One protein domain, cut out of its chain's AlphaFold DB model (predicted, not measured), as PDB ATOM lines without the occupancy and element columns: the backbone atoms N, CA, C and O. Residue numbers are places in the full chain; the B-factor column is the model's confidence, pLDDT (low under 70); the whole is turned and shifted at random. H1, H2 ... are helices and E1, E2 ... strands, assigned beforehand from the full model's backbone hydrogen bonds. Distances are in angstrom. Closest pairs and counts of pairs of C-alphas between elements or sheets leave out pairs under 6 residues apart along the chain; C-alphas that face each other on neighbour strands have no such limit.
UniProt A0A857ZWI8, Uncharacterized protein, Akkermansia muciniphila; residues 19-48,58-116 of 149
ATOM      1  N   ASP A  19      32.385  31.984 -25.173       87.69
ATOM      2  CA  ASP A  19      32.074  31.169 -24.008       87.69
ATOM      3  C   ASP A  19      32.534  29.724 -24.260       87.69
ATOM      4  O   ASP A  19      32.961  29.365 -25.365       87.69
ATOM      5  N   SER A  20      32.521  28.894 -23.222       86.44
ATOM      6  CA  SER A  20      33.083  27.555 -23.261       86.44
ATOM      7  C   SER A  20      32.204  26.508 -22.606       86.44
ATOM      8  O   SER A  20      31.403  26.778 -21.716       86.44
ATOM      9  N   THR A  21      32.388  25.261 -23.025       85.81
ATOM     10  CA  THR A  21      31.752  24.129 -22.362       85.81
ATOM     11  C   THR A  21      32.649  22.903 -22.336       85.81
ATOM     12  O   THR A  21      33.408  22.626 -23.264       85.81
ATOM     13  N   ARG A  22      32.534  22.137 -21.251       83.50
ATOM     14  CA  ARG A  22      33.108  20.789 -21.111       83.50
ATOM     15  C   ARG A  22      32.079  19.690 -21.380       83.50
ATOM     16  O   ARG A  22      32.427  18.515 -21.390       83.50
ATOM     17  N   ASN A  23      30.813  20.056 -21.575       87.25
ATOM     18  CA  ASN A  23      29.759  19.110 -21.905       87.25
ATOM     19  C   ASN A  23      29.766  18.859 -23.418       87.25
ATOM     20  O   ASN A  23      29.378  19.717 -24.207       87.25
ATOM     21  N   THR A  24      30.189  17.661 -23.815       88.25
ATOM     22  CA  THR A  24      30.274  17.252 -25.223       88.25
ATOM     23  C   THR A  24      28.922  17.281 -25.941       88.25
ATOM     24  O   THR A  24      28.879  17.591 -27.128       88.25
ATOM     25  N   GLU A  25      27.814  16.989 -25.254       92.38
ATOM     26  CA  GLU A  25      26.475  17.038 -25.861       92.38
ATOM     27  C   GLU A  25      26.055  18.480 -26.146       92.38
ATOM     28  O   GLU A  25      25.570  18.780 -27.236       92.38
ATOM     29  N   LEU A  26      26.329  19.393 -25.209       92.38
ATOM     30  CA  LEU A  26      26.104  20.821 -25.417       92.38
ATOM     31  C   LEU A  26      26.998  21.361 -26.541       92.38
ATOM     32  O   LEU A  26      26.510  22.067 -27.417       92.38
ATOM     33  N   ALA A  27      28.278  20.975 -26.581       91.44
ATOM     34  CA  ALA A  27      29.179  21.346 -27.671       91.44
ATOM     35  C   ALA A  27      28.652  20.868 -29.036       91.44
ATOM     36  O   ALA A  27      28.626  21.637 -29.995       91.44
ATOM     37  N   ALA A  28      28.178  19.620 -29.125       92.88
ATOM     38  CA  ALA A  28      27.579  19.084 -30.345       92.88
ATOM     39  C   ALA A  28      26.292  19.832 -30.740       92.88
ATOM     40  O   ALA A  28      26.083  20.103 -31.924       92.88
ATOM     41  N   CYS A  29      25.457  20.220 -29.770       95.38
ATOM     42  CA  CYS A  29      24.283  21.052 -30.022       95.38
ATOM     43  C   CYS A  29      24.669  22.424 -30.591       95.38
ATOM     44  O   CYS A  29      24.142  22.823 -31.626       95.38
ATOM     45  N   LEU A  30      25.620  23.124 -29.967       94.62
ATOM     46  CA  LEU A  30      26.089  24.437 -30.425       94.62
ATOM     47  C   LEU A  30      26.662  24.368 -31.850       94.62
ATOM     48  O   LEU A  30      26.317  25.196 -32.692       94.62
ATOM     49  N   ILE A  31      27.458  23.338 -32.161       93.62
ATOM     50  CA  ILE A  31      27.954  23.092 -33.526       93.62
ATOM     51  C   ILE A  31      26.788  22.906 -34.506       93.62
ATOM     52  O   ILE A  31      26.784  23.512 -35.576       93.62
ATOM     53  N   THR A  32      25.788  22.103 -34.134       94.94
ATOM     54  CA  THR A  32      24.610  21.814 -34.975       94.94
ATOM     55  C   THR A  32      23.791  23.073 -35.265       94.94
ATOM     56  O   THR A  32      23.315  23.256 -36.381       94.94
ATOM     57  N   LEU A  33      23.676  23.975 -34.289       94.88
ATOM     58  CA  LEU A  33      23.003  25.271 -34.430       94.88
ATOM     59  C   LEU A  33      23.858  26.321 -35.161       94.88
ATOM     60  O   LEU A  33      23.432  27.463 -35.320       94.88
ATOM     61  N   GLY A  34      25.070  25.966 -35.595       94.06
ATOM     62  CA  GLY A  34      25.937  26.846 -36.371       94.06
ATOM     63  C   GLY A  34      26.696  27.879 -35.539       94.06
ATOM     64  O   GLY A  34      27.056  28.931 -36.073       94.06
ATOM     65  N   PHE A  35      26.951  27.618 -34.254       93.88
ATOM     66  CA  PHE A  35      27.858  28.448 -33.460       93.88
ATOM     67  C   PHE A  35      29.298  28.306 -33.977       93.88
ATOM     68  O   PHE A  35      29.752  27.190 -34.255       93.88
ATOM     69  N   PRO A  36      30.041  29.417 -34.133       90.62
ATOM     70  CA  PRO A  36      31.411  29.369 -34.612       90.62
ATOM     71  C   PRO A  36      32.309  28.750 -33.538       90.62
ATOM     72  O   PRO A  36      32.482  29.310 -32.457       90.62
ATOM     73  N   LEU A  37      32.879  27.593 -33.858       87.88
ATOM     74  CA  LEU A  37      33.856  26.903 -33.026       87.88
ATOM     75  C   LEU A  37      35.237  27.562 -33.194       87.88
ATOM     76  O   LEU A  37      35.740  27.665 -34.313       87.88
ATOM     77  N   LEU A  38      35.849  27.999 -32.092       83.56
ATOM     78  CA  LEU A  38      37.071  28.816 -32.077       83.56
ATOM     79  C   LEU A  38      38.352  27.960 -32.038       83.56
ATOM     80  O   LEU A  38      39.206  28.139 -31.178       83.56
ATOM     81  N   ASN A  39      38.478  26.996 -32.955       71.12
ATOM     82  CA  ASN A  39      39.607  26.049 -32.964       71.12
ATOM     83  C   ASN A  39      40.902  26.613 -33.565       71.12
ATOM     84  O   ASN A  39      41.980  26.113 -33.254       71.12
ATOM     85  N   ASP A  40      40.793  27.615 -34.437       65.12
ATOM     86  CA  ASP A  40      41.930  28.167 -35.184       65.12
ATOM     87  C   ASP A  40      42.493  29.439 -34.525       65.12
ATOM     88  O   ASP A  40      43.380  30.098 -35.067       65.12
ATOM     89  N   THR A  41      41.975  29.811 -33.349       62.72
ATOM     90  CA  THR A  41      42.394  31.010 -32.625       62.72
ATOM     91  C   THR A  41      43.567  30.686 -31.687       62.72
ATOM     92  O   THR A  41      43.433  29.827 -30.810       62.72
ATOM     93  N   PRO A  42      44.723  31.371 -31.816       56.00
ATOM     94  CA  PRO A  42      45.851  31.196 -30.902       56.00
ATOM     95  C   PRO A  42      45.420  31.374 -29.437       56.00
ATOM     96  O   PRO A  42      44.783  32.367 -29.099       56.00
ATOM     97  N   GLY A  43      45.750  30.408 -28.575       59.78
ATOM     98  CA  GLY A  43      45.344  30.393 -27.159       59.78
ATOM     99  C   GLY A  43      44.106  29.541 -26.845       59.78
ATOM    100  O   GLY A  43      43.910  29.175 -25.690       59.78
ATOM    101  N   PHE A  44      43.336  29.133 -27.858       59.56
ATOM    102  CA  PHE A  44      42.187  28.230 -27.728       59.56
ATOM    103  C   PHE A  44      42.544  26.819 -28.215       59.56
ATOM    104  O   PHE A  44      41.883  26.229 -29.067       59.56
ATOM    105  N   SER A  45      43.650  26.269 -27.712       52.19
ATOM    106  CA  SER A  45      44.128  24.949 -28.125       52.19
ATOM    107  C   SER A  45      43.244  23.827 -27.571       52.19
ATOM    108  O   SER A  45      43.003  23.700 -26.370       52.19
ATOM    109  N   ARG A  46      42.778  22.969 -28.481       55.47
ATOM    110  CA  ARG A  46      42.021  21.751 -28.180       55.47
ATOM    111  C   ARG A  46      43.019  20.635 -27.863       55.47
ATOM    112  O   ARG A  46      43.805  20.250 -28.720       55.47
ATOM    113  N   VAL A  47      42.993  20.100 -26.645       50.53
ATOM    114  CA  VAL A  47      43.749  18.887 -26.304       50.53
ATOM    115  C   VAL A  47      42.804  17.695 -26.457       50.53
ATOM    116  O   VAL A  47      41.845  17.568 -25.701       50.53
ATOM    117  N   ILE A  48      43.031  16.853 -27.467       51.31
ATOM    118  CA  ILE A  48      42.231  15.651 -27.757       51.31
ATOM    119  C   ILE A  48      43.193  14.493 -28.005       51.31
ATOM    120  O   ILE A  48      44.079  14.614 -28.847       51.31
ATOM    121  N   ALA A  58      40.041  17.241 -19.245       54.78
ATOM    122  CA  ALA A  58      38.785  17.873 -19.619       54.78
ATOM    123  C   ALA A  58      38.939  18.602 -20.960       54.78
ATOM    124  O   ALA A  58      39.530  19.682 -21.030       54.78
ATOM    125  N   VAL A  59      38.363  18.033 -22.021       68.94
ATOM    126  CA  VAL A  59      38.229  18.718 -23.311       68.94
ATOM    127  C   VAL A  59      37.288  19.909 -23.118       68.94
ATOM    128  O   VAL A  59      36.097  19.732 -22.863       68.94
ATOM    129  N   THR A  60      37.830  21.124 -23.197       77.25
ATOM    130  CA  THR A  60      37.049  22.368 -23.144       77.25
ATOM    131  C   THR A  60      36.880  22.892 -24.569       77.25
ATOM    132  O   THR A  60      37.864  23.063 -25.288       77.25
ATOM    133  N   TRP A  61      35.633  23.091 -24.983       83.62
ATOM    134  CA  TRP A  61      35.247  23.599 -26.298       83.62
ATOM    135  C   TRP A  61      34.916  25.082 -26.193       83.62
ATOM    136  O   TRP A  61      34.233  25.466 -25.249       83.62
ATOM    137  N   TRP A  62      35.355  25.886 -27.160       86.69
ATOM    138  CA  TRP A  62      35.205  27.344 -27.152       86.69
ATOM    139  C   TRP A  62      34.388  27.814 -28.350       86.69
ATOM    140  O   TRP A  62      34.677  27.434 -29.486       86.69
ATOM    141  N   PHE A  63      33.388  28.653 -28.108       89.88
ATOM    142  CA  PHE A  63      32.445  29.117 -29.119       89.88
ATOM    143  C   PHE A  63      32.272  30.632 -29.051       89.88
ATOM    144  O   PHE A  63      32.314  31.213 -27.970       89.88
ATOM    145  N   GLY A  64      32.015  31.273 -30.191       90.31
ATOM    146  CA  GLY A  64      31.441  32.624 -30.175       90.31
ATOM    147  C   GLY A  64      30.026  32.602 -29.588       90.31
ATOM    148  O   GLY A  64      29.332  31.596 -29.700       90.31
ATOM    149  N   LYS A  65      29.556  33.699 -28.990       90.62
ATOM    150  CA  LYS A  65      28.286  33.722 -28.224       90.62
ATOM    151  C   LYS A  65      26.986  33.626 -29.034       90.62
ATOM    152  O   LYS A  65      25.907  33.556 -28.442       90.62
ATOM    153  N   ARG A  66      27.045  33.638 -30.368       93.38
ATOM    154  CA  ARG A  66      25.864  33.620 -31.245       93.38
ATOM    155  C   ARG A  66      26.072  32.697 -32.441       93.38
ATOM    156  O   ARG A  66      27.179  32.619 -32.975       93.38
ATOM    157  N   SER A  67      25.003  32.046 -32.891       94.62
ATOM    158  CA  SER A  67      24.992  31.294 -34.148       94.62
ATOM    159  C   SER A  67      25.276  32.203 -35.353       94.62
ATOM    160  O   SER A  67      24.993  33.405 -35.336       94.62
ATOM    161  N   ARG A  68      25.840  31.638 -36.427       91.81
ATOM    162  CA  ARG A  68      26.184  32.389 -37.653       91.81
ATOM    163  C   ARG A  68      24.977  33.038 -38.334       91.81
ATOM    164  O   ARG A  68      25.120  34.102 -38.924       91.81
ATOM    165  N   ASP A  69      23.810  32.408 -38.244       92.56
ATOM    166  CA  ASP A  69      22.538  32.936 -38.753       92.56
ATOM    167  C   ASP A  69      21.898  33.983 -37.818       92.56
ATOM    168  O   ASP A  69      20.891  34.594 -38.164       92.56
ATOM    169  N   GLY A  70      22.477  34.203 -36.633       92.50
ATOM    170  CA  GLY A  70      21.984  35.140 -35.630       92.50
ATOM    171  C   GLY A  70      20.747  34.674 -34.860       92.50
ATOM    172  O   GLY A  70      20.277  35.435 -34.014       92.50
ATOM    173  N   LYS A  71      20.226  33.468 -35.124       94.31
ATOM    174  CA  LYS A  71      18.965  32.968 -34.560       94.31
ATOM    175  C   LYS A  71      19.059  32.592 -33.079       94.31
ATOM    176  O   LYS A  71      18.078  32.756 -32.360       94.31
ATOM    177  N   TYR A  72      20.215  32.106 -32.628       95.62
ATOM    178  CA  TYR A  72      20.405  31.615 -31.263       95.62
ATOM    179  C   TYR A  72      21.587  32.302 -30.584       95.62
ATOM    180  O   TYR A  72      22.658  32.452 -31.178       95.62
ATOM    181  N   THR A  73      21.419  32.658 -29.311       94.69
ATOM    182  CA  THR A  73      22.525  33.029 -28.418       94.69
ATOM    183  C   THR A  73      22.876  31.882 -27.474       94.69
ATOM    184  O   THR A  73      22.041  31.022 -27.184       94.69
ATOM    185  N   MET A  74      24.118  31.850 -26.988       91.94
ATOM    186  CA  MET A  74      24.573  30.807 -26.066       91.94
ATOM    187  C   MET A  74      23.753  30.820 -24.770       91.94
ATOM    188  O   MET A  74      23.304  29.764 -24.335       91.94
ATOM    189  N   ASP A  75      23.452  32.003 -24.229       92.44
ATOM    190  CA  ASP A  75      22.613  32.159 -23.034       92.44
ATOM    191  C   ASP A  75      21.210  31.575 -23.224       92.44
ATOM    192  O   ASP A  75      20.693  30.899 -22.338       92.44
ATOM    193  N   GLN A  76      20.598  31.786 -24.396       94.12
ATOM    194  CA  GLN A  76      19.296  31.198 -24.715       94.12
ATOM    195  C   GLN A  76      19.376  29.671 -24.756       94.12
ATOM    196  O   GLN A  76      18.522  29.000 -24.182       94.12
ATOM    197  N   VAL A  77      20.403  29.116 -25.405       95.00
ATOM    198  CA  VAL A  77      20.601  27.662 -25.475       95.00
ATOM    199  C   VAL A  77      20.813  27.075 -24.079       95.00
ATOM    200  O   VAL A  77      20.178  26.080 -23.736       95.00
ATOM    201  N   LEU A  78      21.648  27.710 -23.254       93.25
ATOM    202  CA  LEU A  78      21.916  27.300 -21.874       93.25
ATOM    203  C   LEU A  78      20.657  27.354 -21.005       93.25
ATOM    204  O   LEU A  78      20.381  26.403 -20.278       93.25
ATOM    205  N   ALA A  79      19.864  28.422 -21.121       94.50
ATOM    206  CA  ALA A  79      18.612  28.564 -20.385       94.50
ATOM    207  C   ALA A  79      17.591  27.475 -20.749       94.50
ATOM    208  O   ALA A  79      16.823  27.048 -19.891       94.50
ATOM    209  N   ARG A  80      17.586  27.005 -22.005       94.88
ATOM    210  CA  ARG A  80      16.684  25.936 -22.466       94.88
ATOM    211  C   ARG A  80      17.197  24.523 -22.210       94.88
ATOM    212  O   ARG A  80      16.394  23.596 -22.241       94.88
ATOM    213  N   TRP A  81      18.494  24.348 -21.952       92.88
ATOM    214  CA  TRP A  81      19.150  23.036 -21.918       92.88
ATOM    215  C   TRP A  81      18.531  22.046 -20.919       92.88
ATOM    216  O   TRP A  81      18.508  20.853 -21.190       92.88
ATOM    217  N   GLU A  82      18.004  22.534 -19.794       90.25
ATOM    218  CA  GLU A  82      17.329  21.722 -18.764       90.25
ATOM    219  C   GLU A  82      15.928  22.278 -18.413       90.25
ATOM    220  O   GLU A  82      15.369  21.985 -17.354       90.25
ATOM    221  N   ASP A  83      15.338  23.094 -19.295       94.75
ATOM    222  CA  ASP A  83      13.987  23.639 -19.118       94.75
ATOM    223  C   ASP A  83      12.935  22.615 -19.567       94.75
ATOM    224  O   ASP A  83      12.421  22.641 -20.688       94.75
ATOM    225  N   TRP A  84      12.609  21.686 -18.670       92.94
ATOM    226  CA  TRP A  84      11.650  20.613 -18.936       92.94
ATOM    227  C   TRP A  84      10.237  21.099 -19.250       92.94
ATOM    228  O   TRP A  84       9.511  20.402 -19.955       92.94
ATOM    229  N   ASN A  85       9.830  22.268 -18.753       94.56
ATOM    230  CA  ASN A  85       8.511  22.810 -19.071       94.56
ATOM    231  C   ASN A  85       8.462  23.245 -20.535       94.56
ATOM    232  O   ASN A  85       7.514  22.917 -21.240       94.56
ATOM    233  N   TRP A  86       9.510  23.924 -21.003       95.06
ATOM    234  CA  TRP A  86       9.626  24.317 -22.403       95.06
ATOM    235  C   TRP A  86       9.807  23.115 -23.337       95.06
ATOM    236  O   TRP A  86       9.191  23.068 -24.399       95.06
ATOM    237  N   LEU A  87      10.608  22.117 -22.947       94.00
ATOM    238  CA  LEU A  87      10.831  20.912 -23.758       94.00
ATOM    239  C   LEU A  87       9.578  20.038 -23.905       94.00
ATOM    240  O   LEU A  87       9.393  19.419 -24.948       94.00
ATOM    241  N   ASN A  88       8.731  19.975 -22.874       91.06
ATOM    242  CA  ASN A  88       7.516  19.154 -22.878       91.06
ATOM    243  C   ASN A  88       6.267  19.898 -23.381       91.06
ATOM    244  O   ASN A  88       5.183  19.314 -23.374       91.06
ATOM    245  N   ASP A  89       6.382  21.163 -23.801       94.31
ATOM    246  CA  ASP A  89       5.265  21.874 -24.424       94.31
ATOM    247  C   ASP A  89       4.909  21.193 -25.763       94.31
ATOM    248  O   ASP A  89       5.741  21.160 -26.675       94.31
ATOM    249  N   PRO A  90       3.682  20.653 -25.921       89.88
ATOM    250  CA  PRO A  90       3.275  19.936 -27.130       89.88
ATOM    251  C   PRO A  90       3.260  20.812 -28.390       89.88
ATOM    252  O   PRO A  90       3.223  20.276 -29.497       89.88
ATOM    253  N   ASN A  91       3.284  22.138 -28.241       92.88
ATOM    254  CA  ASN A  91       3.325  23.084 -29.355       92.88
ATOM    255  C   ASN A  91       4.741  23.603 -29.648       92.88
ATOM    256  O   ASN A  91       4.907  24.483 -30.498       92.88
ATOM    257  N   ASN A  92       5.770  23.092 -28.966       93.62
ATOM    258  CA  ASN A  92       7.142  23.522 -29.194       93.62
ATOM    259  C   ASN A  92       7.704  22.916 -30.490       93.62
ATOM    260  O   ASN A  92       8.071  21.745 -30.552       93.62
ATOM    261  N   LEU A  93       7.783  23.750 -31.527       92.31
ATOM    262  CA  LEU A  93       8.344  23.403 -32.837       92.31
ATOM    263  C   LEU A  93       9.772  23.937 -33.032       92.31
ATOM    264  O   LEU A  93      10.288  23.925 -34.152       92.31
ATOM    265  N   ASP A  94      10.415  24.445 -31.976       93.88
ATOM    266  CA  ASP A  94      11.766  24.987 -32.087       93.88
ATOM    267  C   ASP A  94      12.783  23.857 -32.365       93.88
ATOM    268  O   ASP A  94      12.850  22.889 -31.601       93.88
ATOM    269  N   PRO A  95      13.620  23.956 -33.420       92.62
ATOM    270  CA  PRO A  95      14.670  22.975 -33.707       92.62
ATOM    271  C   PRO A  95      15.580  22.653 -32.512       92.62
ATOM    272  O   PRO A  95      16.026  21.513 -32.371       92.62
ATOM    273  N   LEU A  96      15.837  23.629 -31.635       95.19
ATOM    274  CA  LEU A  96      16.625  23.437 -30.420       95.19
ATOM    275  C   LEU A  96      15.987  22.394 -29.486       95.19
ATOM    276  O   LEU A  96      16.704  21.563 -28.925       95.19
ATOM    277  N   ALA A  97      14.656  22.382 -29.364       95.31
ATOM    278  CA  ALA A  97      13.934  21.439 -28.512       95.31
ATOM    279  C   ALA A  97      14.141  19.990 -28.970       95.31
ATOM    280  O   ALA A  97      14.373  19.103 -28.144       95.31
ATOM    281  N   TYR A  98      14.138  19.752 -30.285       93.69
ATOM    282  CA  TYR A  98      14.379  18.426 -30.857       93.69
ATOM    283  C   TYR A  98      15.805  17.936 -30.598       93.69
ATOM    284  O   TYR A  98      15.998  16.772 -30.243       93.69
ATOM    285  N   ILE A  99      16.804  18.815 -30.737       94.81
ATOM    286  CA  ILE A  99      18.210  18.462 -30.493       94.81
ATOM    287  C   ILE A  99      18.422  18.113 -29.014       94.81
ATOM    288  O   ILE A  99      18.971  17.052 -28.707       94.81
ATOM    289  N   ILE A 100      17.944  18.967 -28.100       95.19
ATOM    290  CA  ILE A 100      18.050  18.744 -26.649       95.19
ATOM    291  C   ILE A 100      17.353  17.432 -26.266       95.19
ATOM    292  O   ILE A 100      17.964  16.547 -25.659       95.19
ATOM    293  N   THR A 101      16.101  17.256 -26.695       93.31
ATOM    294  CA  THR A 101      15.317  16.038 -26.439       93.31
ATOM    295  C   THR A 101      16.012  14.789 -26.980       93.31
ATOM    296  O   THR A 101      16.042  13.758 -26.307       93.31
ATOM    297  N   GLY A 102      16.646  14.874 -28.153       93.62
ATOM    298  CA  GLY A 102      17.457  13.796 -28.716       93.62
ATOM    299  C   GLY A 102      18.588  13.348 -27.784       93.62
ATOM    300  O   GLY A 102      18.761  12.147 -27.553       93.62
ATOM    301  N   PHE A 103      19.316  14.289 -27.178       95.12
ATOM    302  CA  PHE A 103      20.364  13.973 -26.202       95.12
ATOM    303  C   PHE A 103      19.811  13.372 -24.906       95.12
ATOM    304  O   PHE A 103      20.367  12.384 -24.417       95.12
ATOM    305  N   HIS A 104      18.700  13.889 -24.373       91.31
ATOM    306  CA  HIS A 104      18.055  13.288 -23.200       91.31
ATOM    307  C   HIS A 104      17.579  11.862 -23.478       91.31
ATOM    308  O   HIS A 104      17.827  10.961 -22.674       91.31
ATOM    309  N   ASN A 105      16.962  11.625 -24.636       90.94
ATOM    310  CA  ASN A 105      16.522  10.294 -25.042       90.94
ATOM    311  C   ASN A 105      17.706   9.338 -25.198       90.94
ATOM    312  O   ASN A 105      17.640   8.209 -24.716       90.94
ATOM    313  N   LYS A 106      18.820   9.797 -25.783       93.50
ATOM    314  CA  LYS A 106      20.066   9.019 -25.848       93.50
ATOM    315  C   LYS A 106      20.564   8.643 -24.454       93.50
ATOM    316  O   LYS A 106      20.891   7.480 -24.238       93.50
ATOM    317  N   ARG A 107      20.631   9.594 -23.512       89.44
ATOM    318  CA  ARG A 107      21.053   9.325 -22.124       89.44
ATOM    319  C   ARG A 107      20.162   8.265 -21.481       89.44
ATOM    320  O   ARG A 107      20.674   7.251 -21.023       89.44
ATOM    321  N   ARG A 108      18.839   8.441 -21.561       87.25
ATOM    322  CA  ARG A 108      17.866   7.479 -21.022       87.25
ATOM    323  C   ARG A 108      18.013   6.098 -21.654       87.25
ATOM    324  O   ARG A 108      18.031   5.114 -20.930       87.25
ATOM    325  N   LEU A 109      18.165   6.012 -22.975       88.00
ATOM    326  CA  LEU A 109      18.357   4.736 -23.663       88.00
ATOM    327  C   LEU A 109      19.650   4.046 -23.218       88.00
ATOM    328  O   LEU A 109      19.639   2.852 -22.944       88.00
ATOM    329  N   VAL A 110      20.752   4.790 -23.119       87.25
ATOM    330  CA  VAL A 110      22.028   4.259 -22.625       87.25
ATOM    331  C   VAL A 110      21.894   3.774 -21.185       87.25
ATOM    332  O   VAL A 110      22.422   2.714 -20.859       87.25
ATOM    333  N   ASP A 111      21.184   4.510 -20.333       86.06
ATOM    334  CA  ASP A 111      20.945   4.105 -18.950       86.06
ATOM    335  C   ASP A 111      20.086   2.841 -18.877       86.06
ATOM    336  O   ASP A 111      20.419   1.934 -18.120       86.06
ATOM    337  N   GLU A 112      19.041   2.719 -19.698       83.62
ATOM    338  CA  GLU A 112      18.241   1.493 -19.783       83.62
ATOM    339  C   GLU A 112      19.060   0.304 -20.305       83.62
ATOM    340  O   GLU A 112      19.011  -0.775 -19.719       83.62
ATOM    341  N   VAL A 113      19.891   0.493 -21.334       78.69
ATOM    342  CA  VAL A 113      20.805  -0.554 -21.829       78.69
ATOM    343  C   VAL A 113      21.828  -0.951 -20.761       78.69
ATOM    344  O   VAL A 113      22.156  -2.124 -20.634       78.69
ATOM    345  N   LYS A 114      22.322  -0.005 -19.958       75.31
ATOM    346  CA  LYS A 114      23.233  -0.301 -18.839       75.31
ATOM    347  C   LYS A 114      22.537  -1.003 -17.674       75.31
ATOM    348  O   LYS A 114      23.193  -1.756 -16.958       75.31
ATOM    349  N   LYS A 115      21.246  -0.733 -17.458       74.75
ATOM    350  CA  LYS A 115      20.412  -1.442 -16.477       74.75
ATOM    351  C   LYS A 115      20.083  -2.858 -16.928       74.75
ATOM    352  O   LYS A 115      19.843  -3.699 -16.064       74.75
ATOM    353  N   GLN A 116      20.053  -3.126 -18.238       70.00
ATOM    354  CA  GLN A 116      19.895  -4.490 -18.726       70.00
ATOM    355  C   GLN A 116      21.023  -5.350 -18.169       70.00
ATOM    356  O   GLN A 116      22.213  -5.071 -18.311       70.00
TER     357      GLN A 116
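This is residues 19 to 48 and 58 to 116 of the 149 residues of an uncharacterized protein of Akkermansia muciniphila (UniProt A0A857ZWI8). A small ribbon of two short strands, E1 and E2, has helix H1 beside it, and the first half of the long helix H4 passes on the other side of H1; the second half of H4, with residues 105 to 116 standing free, sticks out as an arm. H2 and the small H3 come near the first turns of H4, and an unnamed stretch, residues 33 to 48, reaches out past the ribbon on the side away from H4. The printed part has 89 residues, with four named helices and two named strands in the order E1, H1, E2, H2, H3, H4; the sheet, E1 - E2, is antiparallel and the class is mostly helix. The whole is only just compact, close to loose, with a radius of gyration of the C-alphas of 14.6 A, and flat, spanning 43 by 34 by 16 A.

Strand E1 is residues 19 to 21, with C-alpha 19 at (32.074, 31.169, -24.008), and E2 is residues 61 to 64, 10.5 A long. Helix H1 is residues 24 to 32, 12.2 A from first to last C-alpha. H2 is residues 74 to 80, 9.9 A long, and H3 is residues 84 to 87. H4, residues 95 to 115, is the longest helix at 30.4 A, from C-alpha 95 at (14.670, 22.975, -33.707) to C-alpha 115 at (20.412, -1.442, -16.477).

E1 and E2 are antiparallel neighbours at 151 degrees, with N 19 and O 63 at 2.9 A and N 61 and O 21 at 2.8 A, within hydrogen-bond range. The closest C-alphas of H1 and E2 are those of Ala 27 and Trp 61, 6.6 A apart. H1 and H4 only just touch, with 3 pairs of C-alphas within 8 A, made by residues 99 to 103 of H4 alone; the closest C-alphas are those of Cys 29 and Ile 99, 6.6 A apart. Their lines stand at a shallow tilt of 30 degrees, opposite ways. H2 is close to H4 but not clearly touching it, with the C-alphas of Val 77 and Leu 96 closest at 7.6 A, at a steep tilt of 59 degrees, the same way. H3 and H4 are also close but not clearly touching; the closest C-alphas, those of Leu 87 and Ala 97, are 5.7 A apart. E2 and H4 are apart. In H1, H2 and H4 every O i to N i+4 pair is within hydrogen-bond range; H3 is too short for such a pair.

The two C-alphas farthest apart, those of Pro 42 and Gln 116, are 45.8 A from each other. Residues 49 to 57 are not printed, and C-alphas 48 and 58 are 9.1 A apart across this cut, which falls in the link from H1 to E2. Of the links that are printed whole, E1 to H1 and H2 to H3 are tight, E2 to H2 and H3 to H4 are short, and none is long. The mean pLDDT of the printed part is 86.4, and residues 40 to 48 and 58 to 59 are under 70.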